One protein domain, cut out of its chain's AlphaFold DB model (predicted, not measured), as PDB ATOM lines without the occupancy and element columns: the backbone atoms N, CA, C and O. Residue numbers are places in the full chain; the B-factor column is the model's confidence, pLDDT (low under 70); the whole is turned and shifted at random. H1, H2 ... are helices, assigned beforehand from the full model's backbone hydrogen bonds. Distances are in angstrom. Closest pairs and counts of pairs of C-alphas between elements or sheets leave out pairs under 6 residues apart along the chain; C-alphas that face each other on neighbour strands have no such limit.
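What this domain is: This is residues 3 to 69 of the 153 residues of an uncharacterized protein of Gracilibacillus ureilyticus (UniProt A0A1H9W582). Four separate helices are strung along an open, loose chain with no packed core: H4, the longest and kinked, slants back from H3, while H1 and H2 lie toward opposite ends of the model. A long stretch without a named element, residues 13 to 30, bridges the gap from H1 to H2. The printed part has 67 residues, with four named helices in the order H1, H2, H3, H4 and no named strand, and its class is all helix. The whole is loose, with a radius of gyration of the C-alphas of 15.7 A, and only just elongated, spanning 43 by 29 by 19 A.

Where its parts are: H4, residues 53 to 68, is 20.3 A from first to last C-alpha and ends with C-alpha 68 at (22.595, -22.842, 0.559). H3 is residues 47 to 50. H2, residues 31 to 41, measures 14.6 A and begins at C-alpha 31, (48.579, -19.380, -0.435). H1, residues 4 to 12, measures 11.3 A and begins at C-alpha 4, (28.124, -6.598, -5.333).

How they stand to each other: H4 has a kink of 33 degrees near residue 62. H3 and H4 are close but not clearly touching, their closest C-alphas, those of Tyr 50 and Phe 56, being 7.5 A apart. H2 is apart from H3 and from H4. H1 is apart from H2, H3 and H4. In H1 and H2 every O i to N i+4 pair is within hydrogen-bond range, in H4 10 of 12 are, and H3 is too short for such a pair.

The domain as a whole: The two C-alphas farthest apart, those of Gly 13 and Arg 40, are 44.1 A apart. The printed part has no cut. The link from H1 to H2, 18 residues, is long; those from H2 to H3 and from H3 to H4 are tight. Mean pLDDT of the printed part is 89.4, that of H4 is 84, and no printed residue is under 70.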
ATOM      1  N   ASP A   3      26.832  -8.059  -1.165       91.12
ATOM      2  CA  ASP A   3      26.067  -7.362  -2.195       91.12
ATOM      3  C   ASP A   3      27.054  -6.647  -3.125       91.12
ATOM      4  O   ASP A   3      27.794  -5.761  -2.686       91.12
ATOM      5  N   LYS A   4      27.136  -7.106  -4.380       91.81
ATOM      6  CA  LYS A   4      28.124  -6.598  -5.333       91.81
ATOM      7  C   LYS A   4      27.771  -5.189  -5.804       91.81
ATOM      8  O   LYS A   4      28.689  -4.419  -6.072       91.81
ATOM      9  N   ASP A   5      26.487  -4.843  -5.840       91.81
ATOM     10  CA  ASP A   5      26.042  -3.491  -6.177       91.81
ATOM     11  C   ASP A   5      26.454  -2.501  -5.124       91.81
ATOM     12  O   ASP A   5      26.958  -1.425  -5.445       91.81
ATOM     13  N   LEU A   6      26.195  -2.851  -3.865       92.12
ATOM     14  CA  LEU A   6      26.491  -1.970  -2.755       92.12
ATOM     15  C   LEU A   6      27.992  -1.685  -2.703       92.12
ATOM     16  O   LEU A   6      28.378  -0.521  -2.668       92.12
ATOM     17  N   GLU A   7      28.827  -2.722  -2.818       93.56
ATOM     18  CA  GLU A   7      30.282  -2.547  -2.880       93.56
ATOM     19  C   GLU A   7      30.705  -1.706  -4.092       93.56
ATOM     20  O   GLU A   7      31.477  -0.764  -3.939       93.56
ATOM     21  N   ALA A   8      30.157  -1.964  -5.285       91.25
ATOM     22  CA  ALA A   8      30.483  -1.187  -6.480       91.25
ATOM     23  C   ALA A   8      30.116   0.303  -6.337       91.25
ATOM     24  O   ALA A   8      30.888   1.181  -6.735       91.25
ATOM     25  N   ARG A   9      28.955   0.605  -5.740       92.25
ATOM     26  CA  ARG A   9      28.522   1.981  -5.449       92.25
ATOM     27  C   ARG A   9      29.442   2.653  -4.442       92.25
ATOM     28  O   ARG A   9      29.816   3.799  -4.665       92.25
ATOM     29  N   GLU A  10      29.797   1.957  -3.367       94.62
ATOM     30  CA  GLU A  10      30.622   2.501  -2.287       94.62
ATOM     31  C   GLU A  10      32.083   2.704  -2.710       94.62
ATOM     32  O   GLU A  10      32.665   3.744  -2.405       94.62
ATOM     33  N   GLU A  11      32.675   1.760  -3.446       93.94
ATOM     34  CA  GLU A  11      34.092   1.816  -3.826       93.94
ATOM     35  C   GLU A  11      34.345   2.582  -5.129       93.94
ATOM     36  O   GLU A  11      35.340   3.299  -5.248       93.94
ATOM     37  N   ARG A  12      33.479   2.412  -6.138       93.62
ATOM     38  CA  ARG A  12      33.696   2.951  -7.495       93.62
ATOM     39  C   ARG A  12      32.735   4.074  -7.871       93.62
ATOM     40  O   ARG A  12      32.963   4.727  -8.888       93.62
ATOM     41  N   GLY A  13      31.649   4.281  -7.123       91.38
ATOM     42  CA  GLY A  13      30.598   5.246  -7.467       91.38
ATOM     43  C   GLY A  13      29.787   4.876  -8.715       91.38
ATOM     44  O   GLY A  13      28.957   5.664  -9.165       91.38
ATOM     45  N   LYS A  14      30.014   3.688  -9.289       93.62
ATOM     46  CA  LYS A  14      29.319   3.182 -10.476       93.62
ATOM     47  C   LYS A  14      29.099   1.678 -10.374       93.62
ATOM     48  O   LYS A  14      29.985   0.949  -9.931       93.62
ATOM     49  N   VAL A  15      27.927   1.239 -10.819       91.94
ATOM     50  CA  VAL A  15      27.556  -0.176 -10.931       91.94
ATOM     51  C   VAL A  15      27.554  -0.533 -12.405       91.94
ATOM     52  O   VAL A  15      26.872   0.118 -13.197       91.94
ATOM     53  N   GLU A  16      28.340  -1.534 -12.779       93.25
ATOM     54  CA  GLU A  16      28.295  -2.068 -14.137       93.25
ATOM     55  C   GLU A  16      27.029  -2.920 -14.315       93.25
ATOM     56  O   GLU A  16      26.532  -3.525 -13.368       93.25
ATOM     57  N   TRP A  17      26.500  -3.014 -15.536       93.75
ATOM     58  CA  TRP A  17      25.224  -3.704 -15.797       93.75
ATOM     59  C   TRP A  17      25.205  -5.184 -15.366       93.75
ATOM     60  O   TRP A  17      24.141  -5.729 -15.098       93.75
ATOM     61  N   TYR A  18      26.370  -5.839 -15.315       90.06
ATOM     62  CA  TYR A  18      26.527  -7.227 -14.862       90.06
ATOM     63  C   TYR A  18      26.755  -7.349 -13.348       90.06
ATOM     64  O   TYR A  18      26.882  -8.460 -12.834       90.06
ATOM     65  N   GLU A  19      26.905  -6.225 -12.652       88.88
ATOM     66  CA  GLU A  19      26.972  -6.165 -11.194       88.88
ATOM     67  C   GLU A  19      25.576  -5.945 -10.612       88.88
ATOM     68  O   GLU A  19      25.319  -6.516  -9.556       88.88
ATOM     69  N   ASP A  20      24.680  -5.277 -11.362       90.38
ATOM     70  CA  ASP A  20      23.306  -4.962 -10.952       90.38
ATOM     71  C   ASP A  20      22.521  -6.185 -10.452       90.38
ATOM     72  O   ASP A  20      22.363  -7.205 -11.127       90.38
ATOM     73  N   SER A  21      21.997  -6.055  -9.238       88.25
ATOM     74  CA  SER A  21      21.263  -7.053  -8.467       88.25
ATOM     75  C   SER A  21      22.022  -8.367  -8.235       88.25
ATOM     76  O   SER A  21      21.403  -9.428  -8.087       88.25
ATOM     77  N   VAL A  22      23.360  -8.327  -8.163       88.81
ATOM     78  CA  VAL A  22      24.193  -9.520  -7.948       88.81
ATOM     79  C   VAL A  22      24.633  -9.670  -6.491       88.81
ATOM     80  O   VAL A  22      25.391  -8.877  -5.936       88.81
ATOM     81  N   LEU A  23      24.262 -10.801  -5.889       87.00
ATOM     82  CA  LEU A  23      24.936 -11.318  -4.698       87.00
ATOM     83  C   LEU A  23      26.148 -12.144  -5.118       87.00
ATOM     84  O   LEU A  23      26.008 -13.132  -5.844       87.00
ATOM     85  N   ARG A  24      27.339 -11.787  -4.626       87.81
ATOM     86  CA  ARG A  24      28.566 -12.522  -4.934       87.81
ATOM     87  C   ARG A  24      29.038 -13.352  -3.751       87.81
ATOM     88  O   ARG A  24      29.171 -12.873  -2.620       87.81
ATOM     89  N   LEU A  25      29.353 -14.613  -4.026       83.31
ATOM     90  CA  LEU A  25      30.054 -15.491  -3.102       83.31
ATOM     91  C   LEU A  25      31.373 -15.925  -3.730       83.31
ATOM     92  O   LEU A  25      31.397 -16.475  -4.824       83.31
ATOM     93  N   GLU A  26      32.466 -15.661  -3.023       85.75
ATOM     94  CA  GLU A  26      33.817 -15.959  -3.482       85.75
ATOM     95  C   GLU A  26      34.475 -16.939  -2.514       85.75
ATOM     96  O   GLU A  26      34.463 -16.735  -1.296       85.75
ATOM     97  N   VAL A  27      35.071 -17.996  -3.062       85.19
ATOM     98  CA  VAL A  27      35.922 -18.915  -2.307       85.19
ATOM     99  C   VAL A  27      37.366 -18.478  -2.496       85.19
ATOM    100  O   VAL A  27      37.966 -18.674  -3.553       85.19
ATOM    101  N   ARG A  28      37.947 -17.878  -1.458       88.44
ATOM    102  CA  ARG A  28      39.342 -17.445  -1.500       88.44
ATOM    103  C   ARG A  28      40.273 -18.606  -1.165       88.44
ATOM    104  O   ARG A  28      40.361 -19.031  -0.015       88.44
ATOM    105  N   ILE A  29      41.037 -19.066  -2.152       88.31
ATOM    106  CA  ILE A  29      42.084 -20.066  -1.928       88.31
ATOM    107  C   ILE A  29      43.345 -19.362  -1.414       88.31
ATOM    108  O   ILE A  29      43.993 -18.593  -2.123       88.31
ATOM    109  N   LEU A  30      43.700 -19.615  -0.156       92.06
ATOM    110  CA  LEU A  30      44.870 -19.005   0.473       92.06
ATOM    111  C   LEU A  30      46.173 -19.660   0.001       92.06
ATOM    112  O   LEU A  30      46.235 -20.862  -0.256       92.06
ATOM    113  N   ASN A  31      47.262 -18.889  -0.018       93.25
ATOM    114  CA  ASN A  31      48.579 -19.380  -0.435       93.25
ATOM    115  C   ASN A  31      49.068 -20.576   0.406       93.25
ATOM    116  O   ASN A  31      49.752 -21.455  -0.108       93.25
ATOM    117  N   GLN A  32      48.698 -20.638   1.688       94.12
ATOM    118  CA  GLN A  32      48.990 -21.788   2.547       94.12
ATOM    119  C   GLN A  32      48.316 -23.070   2.037       94.12
ATOM    120  O   GLN A  32      48.965 -24.113   1.981       94.12
ATOM    121  N   HIS A  33      47.052 -22.982   1.609       91.06
ATOM    122  CA  HIS A  33      46.332 -24.105   1.005       91.06
ATOM    123  C   HIS A  33      46.999 -24.544  -0.299       91.06
ATOM    124  O   HIS A  33      47.245 -25.730  -0.487       91.06
ATOM    125  N   LEU A  34      47.386 -23.592  -1.154       93.25
ATOM    126  CA  LEU A  34      48.107 -23.881  -2.399       93.25
ATOM    127  C   LEU A  34      49.448 -24.592  -2.150       93.25
ATOM    128  O   LEU A  34      49.782 -25.550  -2.844       93.25
ATOM    129  N   LYS A  35      50.215 -24.155  -1.141       94.19
ATOM    130  CA  LYS A  35      51.464 -24.822  -0.737       94.19
ATOM    131  C   LYS A  35      51.196 -26.242  -0.249       94.19
ATOM    132  O   LYS A  35      51.889 -27.163  -0.665       94.19
ATOM    133  N   TYR A  36      50.191 -26.425   0.607       94.19
ATOM    134  CA  TYR A  36      49.805 -27.749   1.092       94.19
ATOM    135  C   TYR A  36      49.450 -28.685  -0.071       94.19
ATOM    136  O   TYR A  36      49.989 -29.784  -0.156       94.19
ATOM    137  N   GLN A  37      48.617 -28.226  -1.003       92.62
ATOM    138  CA  GLN A  37      48.221 -28.976  -2.195       92.62
ATOM    139  C   GLN A  37      49.418 -29.367  -3.071       92.62
ATOM    140  O   GLN A  37      49.515 -30.517  -3.494       92.62
ATOM    141  N   LYS A  38      50.388 -28.464  -3.256       94.00
ATOM    142  CA  LYS A  38      51.623 -28.772  -3.985       94.00
ATOM    143  C   LYS A  38      52.467 -29.832  -3.286       94.00
ATOM    144  O   LYS A  38      52.775 -30.860  -3.874       94.00
ATOM    145  N   TYR A  39      52.830 -29.599  -2.028       95.31
ATOM    146  CA  TYR A  39      53.805 -30.447  -1.335       95.31
ATOM    147  C   TYR A  39      53.226 -31.762  -0.802       95.31
ATOM    148  O   TYR A  39      53.984 -32.691  -0.545       95.31
ATOM    149  N   ARG A  40      51.906 -31.851  -0.596       93.50
ATOM    150  CA  ARG A  40      51.247 -33.057  -0.062       93.50
ATOM    151  C   ARG A  40      50.409 -33.809  -1.088       93.50
ATOM    152  O   ARG A  40      50.237 -35.007  -0.919       93.50
ATOM    153  N   GLN A  41      49.874 -33.126  -2.101       88.12
ATOM    154  CA  GLN A  41      48.976 -33.728  -3.099       88.12
ATOM    155  C   GLN A  41      49.524 -33.639  -4.531       88.12
ATOM    156  O   GLN A  41      48.851 -34.069  -5.460       88.12
ATOM    157  N   GLY A  42      50.727 -33.085  -4.726       90.94
ATOM    158  CA  GLY A  42      51.376 -32.990  -6.037       90.94
ATOM    159  C   GLY A  42      50.723 -32.000  -7.005       90.94
ATOM    160  O   GLY A  42      51.092 -31.968  -8.175       90.94
ATOM    161  N   LYS A  43      49.764 -31.181  -6.551       89.75
ATOM    162  CA  LYS A  43      49.075 -30.203  -7.407       89.75
ATOM    163  C   LYS A  43      49.906 -28.939  -7.573       89.75
ATOM    164  O   LYS A  43      50.092 -28.174  -6.624       89.75
ATOM    165  N   GLU A  44      50.381 -28.693  -8.787       93.06
ATOM    166  CA  GLU A  44      51.187 -27.514  -9.085       93.06
ATOM    167  C   GLU A  44      50.440 -26.202  -8.827       93.06
ATOM    168  O   GLU A  44      49.251 -26.060  -9.100       93.06
ATOM    169  N   LYS A  45      51.159 -25.202  -8.306       92.00
ATOM    170  CA  LYS A  45      50.596 -23.884  -7.979       92.00
ATOM    171  C   LYS A  45      50.565 -22.996  -9.228       92.00
ATOM    172  O   LYS A  45      51.262 -21.987  -9.305       92.00
ATOM    173  N   CYS A  46      49.769 -23.386 -10.213       90.38
ATOM    174  CA  CYS A  46      49.585 -22.635 -11.450       90.38
ATOM    175  C   CYS A  46      48.101 -22.533 -11.817       90.38
ATOM    176  O   CYS A  46      47.287 -23.358 -11.405       90.38
ATOM    177  N   LEU A  47      47.740 -21.513 -12.605       90.12
ATOM    178  CA  LEU A  47      46.345 -21.277 -12.998       90.12
ATOM    179  C   LEU A  47      45.746 -22.481 -13.729       90.12
ATOM    180  O   LEU A  47      44.621 -22.861 -13.435       90.12
ATOM    181  N   LYS A  48      46.527 -23.139 -14.595       91.56
ATOM    182  CA  LYS A  48      46.108 -24.346 -15.326       91.56
ATOM    183  C   LYS A  48      45.594 -25.457 -14.403       91.56
ATOM    184  O   LYS A  48      44.697 -26.193 -14.795       91.56
ATOM    185  N   GLU A  49      46.152 -25.590 -13.202       90.44
ATOM    186  CA  GLU A  49      45.711 -26.609 -12.247       90.44
ATOM    187  C   GLU A  49      44.427 -26.196 -11.521       90.44
ATOM    188  O   GLU A  49      43.554 -27.028 -11.291       90.44
ATOM    189  N   TYR A  50      44.290 -24.908 -11.193       89.00
ATOM    190  CA  TYR A  50      43.206 -24.402 -10.348       89.00
ATOM    191  C   TYR A  50      41.993 -23.853 -11.107       89.00
ATOM    192  O   TYR A  50      40.965 -23.599 -10.489       89.00
ATOM    193  N   PHE A  51      42.100 -23.684 -12.426       89.31
ATOM    194  CA  PHE A  51      41.009 -23.256 -13.312       89.31
ATOM    195  C   PHE A  51      40.323 -24.447 -13.997       89.31
ATOM    196  O   PHE A  51      39.547 -24.266 -14.930       89.31
ATOM    197  N   LYS A  52      40.611 -25.677 -13.556       92.06
ATOM    198  CA  LYS A  52      39.885 -26.865 -14.007       92.06
ATOM    199  C   LYS A  52      38.466 -26.840 -13.448       92.06
ATOM    200  O   LYS A  52      38.286 -26.682 -12.239       92.06
ATOM    201  N   ASP A  53      37.486 -27.088 -14.312       90.00
ATOM    202  CA  ASP A  53      36.067 -27.130 -13.944       90.00
ATOM    203  C   ASP A  53      35.776 -28.123 -12.816       90.00
ATOM    204  O   ASP A  53      34.960 -27.841 -11.945       90.00
ATOM    205  N   GLU A  54      36.460 -29.267 -12.799       90.12
ATOM    206  CA  GLU A  54      36.330 -30.274 -11.738       90.12
ATOM    207  C   GLU A  54      36.699 -29.696 -10.370       90.12
ATOM    208  O   GLU A  54      35.930 -29.795  -9.421       90.12
ATOM    209  N   LEU A  55      37.836 -28.998 -10.283       89.06
ATOM    210  CA  LEU A  55      38.281 -28.401  -9.028       89.06
ATOM    211  C   LEU A  55      37.349 -27.268  -8.590       89.06
ATOM    212  O   LEU A  55      37.076 -27.108  -7.400       89.06
ATOM    213  N   PHE A  56      36.855 -26.479  -9.548       87.25
ATOM    214  CA  PHE A  56      35.828 -25.482  -9.276       87.25
ATOM    215  C   PHE A  56      34.580 -26.142  -8.682       87.25
ATOM    216  O   PHE A  56      34.133 -25.716  -7.621       87.25
ATOM    217  N   ARG A  57      34.056 -27.205  -9.304       87.06
ATOM    218  CA  ARG A  57      32.891 -27.945  -8.797       87.06
ATOM    219  C   ARG A  57      33.136 -28.496  -7.399       87.06
ATOM    220  O   ARG A  57      32.305 -28.244  -6.536       87.06
ATOM    221  N   ASP A  58      34.288 -29.113  -7.144       88.31
ATOM    222  CA  ASP A  58      34.647 -29.639  -5.820       88.31
ATOM    223  C   ASP A  58      34.604 -28.549  -4.740       88.31
ATOM    224  O   ASP A  58      34.072 -28.742  -3.643       88.31
ATOM    225  N   TYR A  59      35.171 -27.374  -5.031       87.75
ATOM    226  CA  TYR A  59      35.146 -26.253  -4.096       87.75
ATOM    227  C   TYR A  59      33.744 -25.687  -3.916       87.75
ATOM    228  O   TYR A  59      33.347 -25.388  -2.787       87.75
ATOM    229  N   MET A  60      32.997 -25.531  -5.005       84.56
ATOM    230  CA  MET A  60      31.642 -25.004  -4.953       84.56
ATOM    231  C   MET A  60      30.733 -25.962  -4.189       84.56
ATOM    232  O   MET A  60      30.123 -25.529  -3.228       84.56
ATOM    233  N   GLU A  61      30.712 -27.255  -4.496       84.38
ATOM    234  CA  GLU A  61      29.914 -28.249  -3.769       84.38
ATOM    235  C   GLU A  61      30.257 -28.251  -2.273       84.38
ATOM    236  O   GLU A  61      29.367 -28.159  -1.422       84.38
ATOM    237  N   LYS A  62      31.554 -28.243  -1.943       84.12
ATOM    238  CA  LYS A  62      32.020 -28.221  -0.555       84.12
ATOM    239  C   LYS A  62      31.559 -26.982   0.212       84.12
ATOM    240  O   LYS A  62      31.134 -27.108   1.355       84.12
ATOM    241  N   TYR A  63      31.684 -25.789  -0.369       83.50
ATOM    242  CA  TYR A  63      31.423 -24.538   0.350       83.50
ATOM    243  C   TYR A  63      29.991 -24.013   0.165       83.50
ATOM    244  O   TYR A  63      29.390 -23.534   1.124       83.50
ATOM    245  N   PHE A  64      29.411 -24.114  -1.032       80.81
ATOM    246  CA  PHE A  64      28.023 -23.718  -1.286       80.81
ATOM    247  C   PHE A  64      27.028 -24.695  -0.669       80.81
ATOM    248  O   PHE A  64      26.017 -24.238  -0.132       80.81
ATOM    249  N   GLY A  65      27.304 -26.005  -0.692       73.88
ATOM    250  CA  GLY A  65      26.410 -27.010  -0.112       73.88
ATOM    251  C   GLY A  65      26.142 -26.776   1.380       73.88
ATOM    252  O   GLY A  65      25.030 -26.996   1.860       73.88
ATOM    253  N   GLU A  66      27.128 -26.243   2.109       74.62
ATOM    254  CA  GLU A  66      26.994 -25.893   3.528       74.62
ATOM    255  C   GLU A  66      26.172 -24.620   3.781       74.62
ATOM    256  O   GLU A  66      25.583 -24.477   4.855       74.62
ATOM    257  N   ILE A  67      26.139 -23.692   2.819       79.81
ATOM    258  CA  ILE A  67      25.513 -22.369   2.974       79.81
ATOM    259  C   ILE A  67      24.079 -22.376   2.454       79.81
ATOM    260  O   ILE A  67      23.170 -21.878   3.119       79.81
ATOM    261  N   LEU A  68      23.879 -22.908   1.250       82.50
ATOM    262  CA  LEU A  68      22.595 -22.842   0.559       82.50
ATOM    263  C   LEU A  68      21.677 -24.002   0.905       82.50
ATOM    264  O   LEU A  68      20.463 -23.863   0.760       82.50
ATOM    265  N   PHE A  69      22.247 -25.096   1.415       88.44
ATOM    266  CA  PHE A  69      21.563 -26.356   1.666       88.44
ATOM    267  C   PHE A  69      20.912 -26.950   0.403       88.44
ATOM    268  O   PHE A  69      20.620 -26.280  -0.588       88.44
TER     269      PHE A  69